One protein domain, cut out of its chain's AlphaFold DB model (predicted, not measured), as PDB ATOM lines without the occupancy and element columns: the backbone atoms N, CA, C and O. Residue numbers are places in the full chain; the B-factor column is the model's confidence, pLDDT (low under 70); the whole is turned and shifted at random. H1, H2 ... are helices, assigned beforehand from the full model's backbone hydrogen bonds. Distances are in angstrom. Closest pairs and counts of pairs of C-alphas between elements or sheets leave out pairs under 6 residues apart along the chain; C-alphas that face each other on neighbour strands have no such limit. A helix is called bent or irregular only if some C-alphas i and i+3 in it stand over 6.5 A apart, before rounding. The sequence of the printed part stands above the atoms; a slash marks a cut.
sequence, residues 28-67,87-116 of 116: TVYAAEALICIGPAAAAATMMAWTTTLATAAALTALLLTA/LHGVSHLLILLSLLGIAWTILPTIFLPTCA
ATOM      1  N   THR A  28     -10.394  30.446  36.292       86.19
ATOM      2  CA  THR A  28     -10.662  30.660  37.721       86.19
ATOM      3  C   THR A  28     -11.303  29.431  38.354       86.19
ATOM      4  O   THR A  28     -10.862  29.008  39.417       86.19
ATOM      5  N   VAL A  29     -12.309  28.839  37.703       84.44
ATOM      6  CA  VAL A  29     -12.983  27.632  38.206       84.44
ATOM      7  C   VAL A  29     -12.004  26.460  38.257       84.44
ATOM      8  O   VAL A  29     -11.894  25.811  39.288       84.44
ATOM      9  N   TYR A  30     -11.222  26.242  37.201       82.69
ATOM     10  CA  TYR A  30     -10.279  25.121  37.136       82.69
ATOM     11  C   TYR A  30      -9.105  25.270  38.117       82.69
ATOM     12  O   TYR A  30      -8.682  24.314  38.762       82.69
ATOM     13  N   ALA A  31      -8.585  26.492  38.276       84.69
ATOM     14  CA  ALA A  31      -7.560  26.776  39.275       84.69
ATOM     15  C   ALA A  31      -8.110  26.627  40.702       84.69
ATOM     16  O   ALA A  31      -7.413  26.111  41.575       84.69
ATOM     17  N   ALA A  32      -9.354  27.054  40.942       85.19
ATOM     18  CA  ALA A  32     -10.020  26.862  42.223       85.19
ATOM     19  C   ALA A  32     -10.203  25.374  42.534       85.19
ATOM     20  O   ALA A  32      -9.903  24.974  43.649       85.19
ATOM     21  N   GLU A  33     -10.596  24.553  41.558       83.00
ATOM     22  CA  GLU A  33     -10.698  23.096  41.710       83.00
ATOM     23  C   GLU A  33      -9.365  22.494  42.173       83.00
ATOM     24  O   GLU A  33      -9.296  21.856  43.223       83.00
ATOM     25  N   ALA A  34      -8.279  22.798  41.454       82.56
ATOM     26  CA  ALA A  34      -6.947  22.299  41.778       82.56
ATOM     27  C   ALA A  34      -6.478  22.712  43.183       82.56
ATOM     28  O   ALA A  34      -5.812  21.934  43.856       82.56
ATOM     29  N   LEU A  35      -6.816  23.921  43.643       85.31
ATOM     30  CA  LEU A  35      -6.408  24.420  44.961       85.31
ATOM     31  C   LEU A  35      -7.312  23.922  46.095       85.31
ATOM     32  O   LEU A  35      -6.820  23.572  47.168       85.31
ATOM     33  N   ILE A  36      -8.626  23.900  45.878       84.75
ATOM     34  CA  ILE A  36      -9.628  23.545  46.889       84.75
ATOM     35  C   ILE A  36      -9.616  22.036  47.139       84.75
ATOM     36  O   ILE A  36      -9.696  21.619  48.295       84.75
ATOM     37  N   CYS A  37      -9.448  21.218  46.096       80.44
ATOM     38  CA  CYS A  37      -9.439  19.763  46.237       80.44
ATOM     39  C   CYS A  37      -8.142  19.197  46.845       80.44
ATOM     40  O   CYS A  37      -8.118  18.028  47.218       80.44
ATOM     41  N   ILE A  38      -7.084  20.003  47.018       84.00
ATOM     42  CA  ILE A  38      -5.909  19.632  47.837       84.00
ATOM     43  C   ILE A  38      -6.214  19.776  49.346       84.00
ATOM     44  O   ILE A  38      -5.522  19.204  50.189       84.00
ATOM     45  N   GLY A  39      -7.242  20.552  49.706       75.75
ATOM     46  CA  GLY A  39      -7.634  20.837  51.084       75.75
ATOM     47  C   GLY A  39      -8.551  19.784  51.730       75.75
ATOM     48  O   GLY A  39      -8.870  18.753  51.141       75.75
ATOM     49  N   PRO A  40      -9.011  20.028  52.972       72.44
ATOM     50  CA  PRO A  40      -9.894  19.108  53.683       72.44
ATOM     51  C   PRO A  40     -11.253  18.949  52.978       72.44
ATOM     52  O   PRO A  40     -12.026  19.904  52.851       72.44
ATOM     53  N   ALA A  41     -11.576  17.707  52.599       69.31
ATOM     54  CA  ALA A  41     -12.748  17.340  51.794       69.31
ATOM     55  C   ALA A  41     -14.096  17.847  52.349       69.31
ATOM     56  O   ALA A  41     -15.000  18.172  51.582       69.31
ATOM     57  N   ALA A  42     -14.225  17.978  53.675       72.56
ATOM     58  CA  ALA A  42     -15.459  18.423  54.329       72.56
ATOM     59  C   ALA A  42     -15.866  19.868  53.973       72.56
ATOM     60  O   ALA A  42     -17.054  20.180  53.957       72.56
ATOM     61  N   ALA A  43     -14.898  20.746  53.684       76.69
ATOM     62  CA  ALA A  43     -15.154  22.130  53.278       76.69
ATOM     63  C   ALA A  43     -14.975  22.352  51.767       76.69
ATOM     64  O   ALA A  43     -15.429  23.364  51.236       76.69
ATOM     65  N   ALA A  44     -14.346  21.407  51.063       78.50
ATOM     66  CA  ALA A  44     -14.029  21.537  49.647       78.50
ATOM     67  C   ALA A  44     -15.289  21.702  48.780       78.50
ATOM     68  O   ALA A  44     -15.358  22.611  47.958       78.50
ATOM     69  N   ALA A  45     -16.335  20.907  49.028       77.69
ATOM     70  CA  ALA A  45     -17.582  20.984  48.265       77.69
ATOM     71  C   ALA A  45     -18.293  22.345  48.408       77.69
ATOM     72  O   ALA A  45     -18.725  22.934  47.415       77.69
ATOM     73  N   THR A  46     -18.388  22.879  49.630       81.00
ATOM     74  CA  THR A  46     -19.029  24.179  49.884       81.00
ATOM     75  C   THR A  46     -18.184  25.337  49.361       81.00
ATOM     76  O   THR A  46     -18.731  26.258  48.754       81.00
ATOM     77  N   MET A  47     -16.860  25.285  49.521       81.38
ATOM     78  CA  MET A  47     -15.942  26.277  48.949       81.38
ATOM     79  C   MET A  47     -15.994  26.284  47.418       81.38
ATOM     80  O   MET A  47     -16.030  27.361  46.817       81.38
ATOM     81  N   MET A  48     -16.065  25.110  46.786       81.62
ATOM     82  CA  MET A  48     -16.168  24.974  45.332       81.62
ATOM     83  C   MET A  48     -17.505  25.508  44.799       81.62
ATOM     84  O   MET A  48     -17.547  26.213  43.788       81.62
ATOM     85  N   ALA A  49     -18.607  25.249  45.512       81.69
ATOM     86  CA  ALA A  49     -19.917  25.793  45.164       81.69
ATOM     87  C   ALA A  49     -19.931  27.331  45.226       81.69
ATOM     88  O   ALA A  49     -20.374  27.987  44.279       81.69
ATOM     89  N   TRP A  50     -19.398  27.925  46.300       84.81
ATOM     90  CA  TRP A  50     -19.325  29.383  46.447       84.81
ATOM     91  C   TRP A  50     -18.419  30.039  45.407       84.81
ATOM     92  O   TRP A  50     -18.818  31.032  44.800       84.81
ATOM     93  N   THR A  51     -17.230  29.483  45.162       83.25
ATOM     94  CA  THR A  51     -16.295  30.015  44.157       83.25
ATOM     95  C   THR A  51     -16.876  29.944  42.753       83.25
ATOM     96  O   THR A  51     -16.858  30.952  42.049       83.25
ATOM     97  N   THR A  52     -17.479  28.817  42.371       81.69
ATOM     98  CA  THR A  52     -18.140  28.675  41.063       81.69
ATOM     99  C   THR A  52     -19.303  29.656  40.926       81.69
ATOM    100  O   THR A  52     -19.427  30.331  39.902       81.69
ATOM    101  N   THR A  53     -20.123  29.815  41.970       83.56
ATOM    102  CA  THR A  53     -21.258  30.754  41.967       83.56
ATOM    103  C   THR A  53     -20.786  32.198  41.808       83.56
ATOM    104  O   THR A  53     -21.285  32.920  40.945       83.56
ATOM    105  N   LEU A  54     -19.782  32.616  42.586       85.94
ATOM    106  CA  LEU A  54     -19.207  33.961  42.518       85.94
ATOM    107  C   LEU A  54     -18.535  34.225  41.167       85.94
ATOM    108  O   LEU A  54     -18.769  35.271  40.562       85.94
ATOM    109  N   ALA A  55     -17.754  33.268  40.659       83.88
ATOM    110  CA  ALA A  55     -17.097  33.377  39.360       83.88
ATOM    111  C   ALA A  55     -18.119  33.470  38.219       83.88
ATOM    112  O   ALA A  55     -17.917  34.237  37.276       83.88
ATOM    113  N   THR A  56     -19.223  32.721  38.299       82.31
ATOM    114  CA  THR A  56     -20.300  32.757  37.298       82.31
ATOM    115  C   THR A  56     -21.037  34.092  37.353       82.31
ATOM    116  O   THR A  56     -21.224  34.738  36.324       82.31
ATOM    117  N   ALA A  57     -21.400  34.556  38.553       84.31
ATOM    118  CA  ALA A  57     -22.061  35.843  38.744       84.31
ATOM    119  C   ALA A  57     -21.196  37.010  38.235       84.31
ATOM    120  O   ALA A  57     -21.699  37.902  37.546       84.31
ATOM    121  N   ALA A  58     -19.889  36.984  38.507       85.56
ATOM    122  CA  ALA A  58     -18.945  37.978  38.007       85.56
ATOM    123  C   ALA A  58     -18.845  37.956  36.472       85.56
ATOM    124  O   ALA A  58     -18.922  39.011  35.841       85.56
ATOM    125  N   ALA A  59     -18.746  36.768  35.864       81.06
ATOM    126  CA  ALA A  59     -18.696  36.614  34.410       81.06
ATOM    127  C   ALA A  59     -19.975  37.133  33.732       81.06
ATOM    128  O   ALA A  59     -19.896  37.905  32.777       81.06
ATOM    129  N   LEU A  60     -21.153  36.788  34.263       81.25
ATOM    130  CA  LEU A  60     -22.440  37.281  33.762       81.25
ATOM    131  C   LEU A  60     -22.555  38.801  33.881       81.25
ATOM    132  O   LEU A  60     -22.983  39.465  32.939       81.25
ATOM    133  N   THR A  61     -22.130  39.362  35.012       85.31
ATOM    134  CA  THR A  61     -22.136  40.815  35.219       85.31
ATOM    135  C   THR A  61     -21.209  41.509  34.221       85.31
ATOM    136  O   THR A  61     -21.598  42.501  33.610       85.31
ATOM    137  N   ALA A  62     -20.012  40.969  33.980       84.19
ATOM    138  CA  ALA A  62     -19.079  41.504  32.989       84.19
ATOM    139  C   ALA A  62     -19.629  41.411  31.551       84.19
ATOM    140  O   ALA A  62     -19.482  42.351  30.765       84.19
ATOM    141  N   LEU A  63     -20.319  40.319  31.206       79.88
ATOM    142  CA  LEU A  63     -21.002  40.173  29.916       79.88
ATOM    143  C   LEU A  63     -22.146  41.187  29.756       79.88
ATOM    144  O   LEU A  63     -22.271  41.818  28.709       79.88
ATOM    145  N   LEU A  64     -22.943  41.412  30.801       82.88
ATOM    146  CA  LEU A  64     -23.997  42.430  30.790       82.88
ATOM    147  C   LEU A  64     -23.425  43.841  30.637       82.88
ATOM    148  O   LEU A  64     -23.942  44.632  29.851       82.88
ATOM    149  N   LEU A  65     -22.334  44.152  31.341       82.88
ATOM    150  CA  LEU A  65     -21.658  45.443  31.227       82.88
ATOM    151  C   LEU A  65     -21.082  45.658  29.826       82.88
ATOM    152  O   LEU A  65     -21.239  46.742  29.272       82.88
ATOM    153  N   THR A  66     -20.458  44.641  29.225       79.56
ATOM    154  CA  THR A  66     -19.940  44.734  27.847       79.56
ATOM    155  C   THR A  66     -21.064  44.890  26.825       79.56
ATOM    156  O   THR A  66     -20.977  45.754  25.953       79.56
ATOM    157  N   ALA A  67     -22.166  44.152  26.963       76.75
ATOM    158  CA  ALA A  67     -23.350  44.343  26.128       76.75
ATOM    159  C   ALA A  67     -23.933  45.758  26.283       76.75
ATOM    160  O   ALA A  67     -24.278  46.411  25.295       76.75
ATOM    161  N   LEU A  87     -19.356  42.931  12.482       64.00
ATOM    162  CA  LEU A  87     -18.997  43.034  13.899       64.00
ATOM    163  C   LEU A  87     -20.145  42.595  14.821       64.00
ATOM    164  O   LEU A  87     -19.896  41.919  15.816       64.00
ATOM    165  N   HIS A  88     -21.399  42.896  14.465       66.31
ATOM    166  CA  HIS A  88     -22.571  42.382  15.180       66.31
ATOM    167  C   HIS A  88     -22.668  40.854  15.105       66.31
ATOM    168  O   HIS A  88     -22.896  40.209  16.124       66.31
ATOM    169  N   GLY A  89     -22.469  40.272  13.917       74.19
ATOM    170  CA  GLY A  89     -22.504  38.821  13.720       74.19
ATOM    171  C   GLY A  89     -21.403  38.095  14.495       74.19
ATOM    172  O   GLY A  89     -21.682  37.117  15.184       74.19
ATOM    173  N   VAL A  90     -20.172  38.612  14.445       71.19
ATOM    174  CA  VAL A  90     -19.026  38.070  15.191       71.19
ATOM    175  C   VAL A  90     -19.247  38.195  16.698       71.19
ATOM    176  O   VAL A  90     -19.042  37.223  17.416       71.19
ATOM    177  N   SER A  91     -19.730  39.342  17.179       69.88
ATOM    178  CA  SER A  91     -20.055  39.530  18.599       69.88
ATOM    179  C   SER A  91     -21.126  38.538  19.069       69.88
ATOM    180  O   SER A  91     -20.970  37.904  20.108       69.88
ATOM    181  N   HIS A  92     -22.166  38.303  18.263       72.94
ATOM    182  CA  HIS A  92     -23.215  37.333  18.583       72.94
ATOM    183  C   HIS A  92     -22.689  35.887  18.625       72.94
ATOM    184  O   HIS A  92     -23.026  35.129  19.532       72.94
ATOM    185  N   LEU A  93     -21.816  35.513  17.685       77.06
ATOM    186  CA  LEU A  93     -21.129  34.217  17.677       77.06
ATOM    187  C   LEU A  93     -20.233  34.037  18.905       77.06
ATOM    188  O   LEU A  93     -20.233  32.969  19.505       77.06
ATOM    189  N   LEU A  94     -19.511  35.083  19.304       71.94
ATOM    190  CA  LEU A  94     -18.653  35.067  20.486       71.94
ATOM    191  C   LEU A  94     -19.456  34.988  21.786       71.94
ATOM    192  O   LEU A  94     -19.048  34.287  22.707       71.94
ATOM    193  N   ILE A  95     -20.620  35.636  21.852       73.88
ATOM    194  CA  ILE A  95     -21.555  35.495  22.974       73.88
ATOM    195  C   ILE A  95     -22.077  34.057  23.054       73.88
ATOM    196  O   ILE A  95     -22.072  33.473  24.137       73.88
ATOM    197  N   LEU A  96     -22.478  33.456  21.928       77.38
ATOM    198  CA  LEU A  96     -22.916  32.057  21.884       77.38
ATOM    199  C   LEU A  96     -21.791  31.094  22.269       77.38
ATOM    200  O   LEU A  96     -22.034  30.138  23.001       77.38
ATOM    201  N   LEU A  97     -20.562  31.362  21.825       75.56
ATOM    202  CA  LEU A  97     -19.389  30.566  22.174       75.56
ATOM    203  C   LEU A  97     -19.078  30.659  23.674       75.56
ATOM    204  O   LEU A  97     -18.840  29.633  24.304       75.56
ATOM    205  N   SER A  98     -19.155  31.856  24.266       74.88
ATOM    206  CA  SER A  98     -19.023  32.034  25.718       74.88
ATOM    207  C   SER A  98     -20.147  31.347  26.486       74.88
ATOM    208  O   SER A  98     -19.880  30.715  27.501       74.88
ATOM    209  N   LEU A  99     -21.395  31.419  26.012       71.62
ATOM    210  CA  LEU A  99     -22.523  30.716  26.633       71.62
ATOM    211  C   LEU A  99     -22.339  29.202  26.582       71.62
ATOM    212  O   LEU A  99     -22.551  28.530  27.588       71.62
ATOM    213  N   LEU A 100     -21.912  28.672  25.436       81.56
ATOM    214  CA  LEU A 100     -21.604  27.256  25.279       81.56
ATOM    215  C   LEU A 100     -20.465  26.844  26.211       81.56
ATOM    216  O   LEU A 100     -20.543  25.807  26.858       81.56
ATOM    217  N   GLY A 101     -19.440  27.684  26.320       71.50
ATOM    218  CA  GLY A 101     -18.328  27.478  27.224       71.50
ATOM    219  C   GLY A 101     -18.742  27.474  28.699       71.50
ATOM    220  O   GLY A 101     -18.297  26.605  29.441       71.50
ATOM    221  N   ILE A 102     -19.625  28.385  29.121       71.25
ATOM    222  CA  ILE A 102     -20.178  28.418  30.486       71.25
ATOM    223  C   ILE A 102     -21.060  27.183  30.739       71.25
ATOM    224  O   ILE A 102     -20.939  26.526  31.774       71.25
ATOM    225  N   ALA A 103     -21.918  26.820  29.784       76.12
ATOM    226  CA  ALA A 103     -22.750  25.623  29.881       76.12
ATOM    227  C   ALA A 103     -21.891  24.355  29.997       76.12
ATOM    228  O   ALA A 103     -22.164  23.492  30.829       76.12
ATOM    229  N   TRP A 104     -20.809  24.281  29.218       73.06
ATOM    230  CA  TRP A 104     -19.851  23.185  29.280       73.06
ATOM    231  C   TRP A 104     -19.119  23.122  30.623       73.06
ATOM    232  O   TRP A 104     -18.897  22.029  31.121       73.06
ATOM    233  N   THR A 105     -18.794  24.258  31.253       67.94
ATOM    234  CA  THR A 105     -18.173  24.273  32.594       67.94
ATOM    235  C   THR A 105     -19.111  23.861  33.723       67.94
ATOM    236  O   THR A 105     -18.650  23.344  34.735       67.94
ATOM    237  N   ILE A 106     -20.420  24.046  33.555       67.44
ATOM    238  CA  ILE A 106     -21.429  23.595  34.527       67.44
ATOM    239  C   ILE A 106     -21.710  22.094  34.367       67.44
ATOM    240  O   ILE A 106     -22.101  21.422  35.314       67.44
ATOM    241  N   LEU A 107     -21.481  21.533  33.180       73.56
ATOM    242  CA  LEU A 107     -21.699  20.114  32.919       73.56
ATOM    243  C   LEU A 107     -20.932  19.186  33.894       73.56
ATOM    244  O   LEU A 107     -21.577  18.346  34.523       73.56
ATOM    245  N   PRO A 108     -19.608  19.324  34.110       64.69
ATOM    246  CA  PRO A 108     -18.877  18.446  35.019       64.69
ATOM    247  C   PRO A 108     -19.314  18.583  36.479       64.69
ATOM    248  O   PRO A 108     -19.305  17.579  37.174       64.69
ATOM    249  N   THR A 109     -19.776  19.748  36.947       65.44
ATOM    250  CA  THR A 109     -20.244  19.887  38.342       65.44
ATOM    251  C   THR A 109     -21.558  19.149  38.617       65.44
ATOM    252  O   THR A 109     -21.861  18.862  39.772       65.44
ATOM    253  N   ILE A 110     -22.330  18.816  37.575       67.62
ATOM    254  CA  ILE A 110     -23.554  18.008  37.680       67.62
ATOM    255  C   ILE A 110     -23.231  16.508  37.613       67.62
ATOM    256  O   ILE A 110     -23.874  15.711  38.295       67.62
ATOM    257  N   PHE A 111     -22.264  16.115  36.778       69.44
ATOM    258  CA  PHE A 111     -21.970  14.704  36.499       69.44
ATOM    259  C   PHE A 111     -20.850  14.105  37.354       69.44
ATOM    260  O   PHE A 111     -20.807  12.885  37.511       69.44
ATOM    261  N   LEU A 112     -19.941  14.924  37.888       67.25
ATOM    262  CA  LEU A 112     -18.767  14.478  38.632       67.25
ATOM    263  C   LEU A 112     -18.772  15.074  40.046       67.25
ATOM    264  O   LEU A 112     -19.138  16.239  40.224       67.25
ATOM    265  N   PRO A 113     -18.336  14.311  41.064       64.25
ATOM    266  CA  PRO A 113     -18.042  14.892  42.362       64.25
ATOM    267  C   PRO A 113     -16.876  15.866  42.185       64.25
ATOM    268  O   PRO A 113     -15.833  15.498  41.652       64.25
ATOM    269  N   THR A 114     -17.060  17.111  42.620       64.25
ATOM    270  CA  THR A 114     -16.102  18.205  42.404       64.25
ATOM    271  C   THR A 114     -14.735  17.968  43.037       64.25
ATOM    272  O   THR A 114     -13.764  18.543  42.574       64.25
ATOM    273  N   CYS A 115     -14.657  17.121  44.064       66.31
ATOM    274  CA  CYS A 115     -13.418  16.610  44.639       66.31
ATOM    275  C   CYS A 115     -13.668  15.145  45.037       66.31
ATOM    276  O   CYS A 115     -14.214  14.890  46.115       66.31
ATOM    277  N   ALA A 116     -13.368  14.207  44.135       58.47
ATOM    278  CA  ALA A 116     -13.446  12.761  44.367       58.47
ATOM    279  C   ALA A 116     -12.054  12.171  44.601       58.47
ATOM    280  O   ALA A 116     -11.128  12.573  43.861       58.47
TER     281      ALA A 116
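What this domain is: This is residues 28 to 67 and 87 to 116 of the 116 residues of an uncharacterized protein of Bradyrhizobium sp. LMTR 3 (UniProt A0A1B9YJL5). Two long helices, H2 and H3, run side by side in opposite directions with a gap between them, and the short helix H1 folds back along the first half of H2 as the other arm of a helical hairpin. The packing is loose: H1 and H2 touch, while H3 touches no helix and is near H2. The printed part has 70 residues with three named helices in the order H1, H2, H3 and no named strand, and the class is all helix. The whole is loose, with a radius of gyration of the C-alphas of 14.4 A, and it is a rod spanning 47 by 22 by 16 A.

How they stand to each other: H2, residues 41 to 67, is the longest helix by residues. H1, residues 28 to 36, touches it, and the closest C-alphas are those of Ile 36 and Ala 44, 5.6 A apart. H2 touches H1 with residues 44 to 55 alone. The two helices run opposite ways at a shallow tilt of 14 degrees and form a hairpin. H3, residues 87 to 111, and H2 are near each other, with no pair of C-alphas within 8 A but 16 pairs within 10 A. H1 and H3 are apart, but only just, with their closest C-alphas 8.3 A apart. In H1 every O i to N i+4 pair is within hydrogen-bond range; in H2 the count is 21 of 23 and in H3 19 of 21.

Where its parts are: H2 runs from C-alpha 41 at (-12.748, 17.340, 51.794) to C-alpha 67 at (-23.350, 44.343, 26.128), 38.7 A. It is only just irregular: C-alphas 42 and 45 are 6.9 A apart, and its line is a rough one. H1 begins at C-alpha 28, at (-10.662, 30.660, 37.721), and measures 11.7 A from first to last C-alpha. H3 measures 36.4 A and ends at C-alpha 111, at (-21.970, 14.704, 36.499). H3 is neither bent nor irregular, but only just: C-alphas 105 and 108 are 6.4 A apart.

The domain as a whole: The two C-alphas farthest apart are those of Ala 42 and Leu 87, at 47.5 A. The link from H1 to H2, four residues, is tight. The link from H2 to H3 is across the cut: residues 68 to 86 are not printed, and C-alphas 67 and 87 are 13.0 A apart. Residue 116 is the chain's last. The mean pLDDT of the printed part is 76.7, and 15 residues are under 70: residue 41, residues 87 to 88, residue 91, residues 105 to 106 and residues 108 to 116.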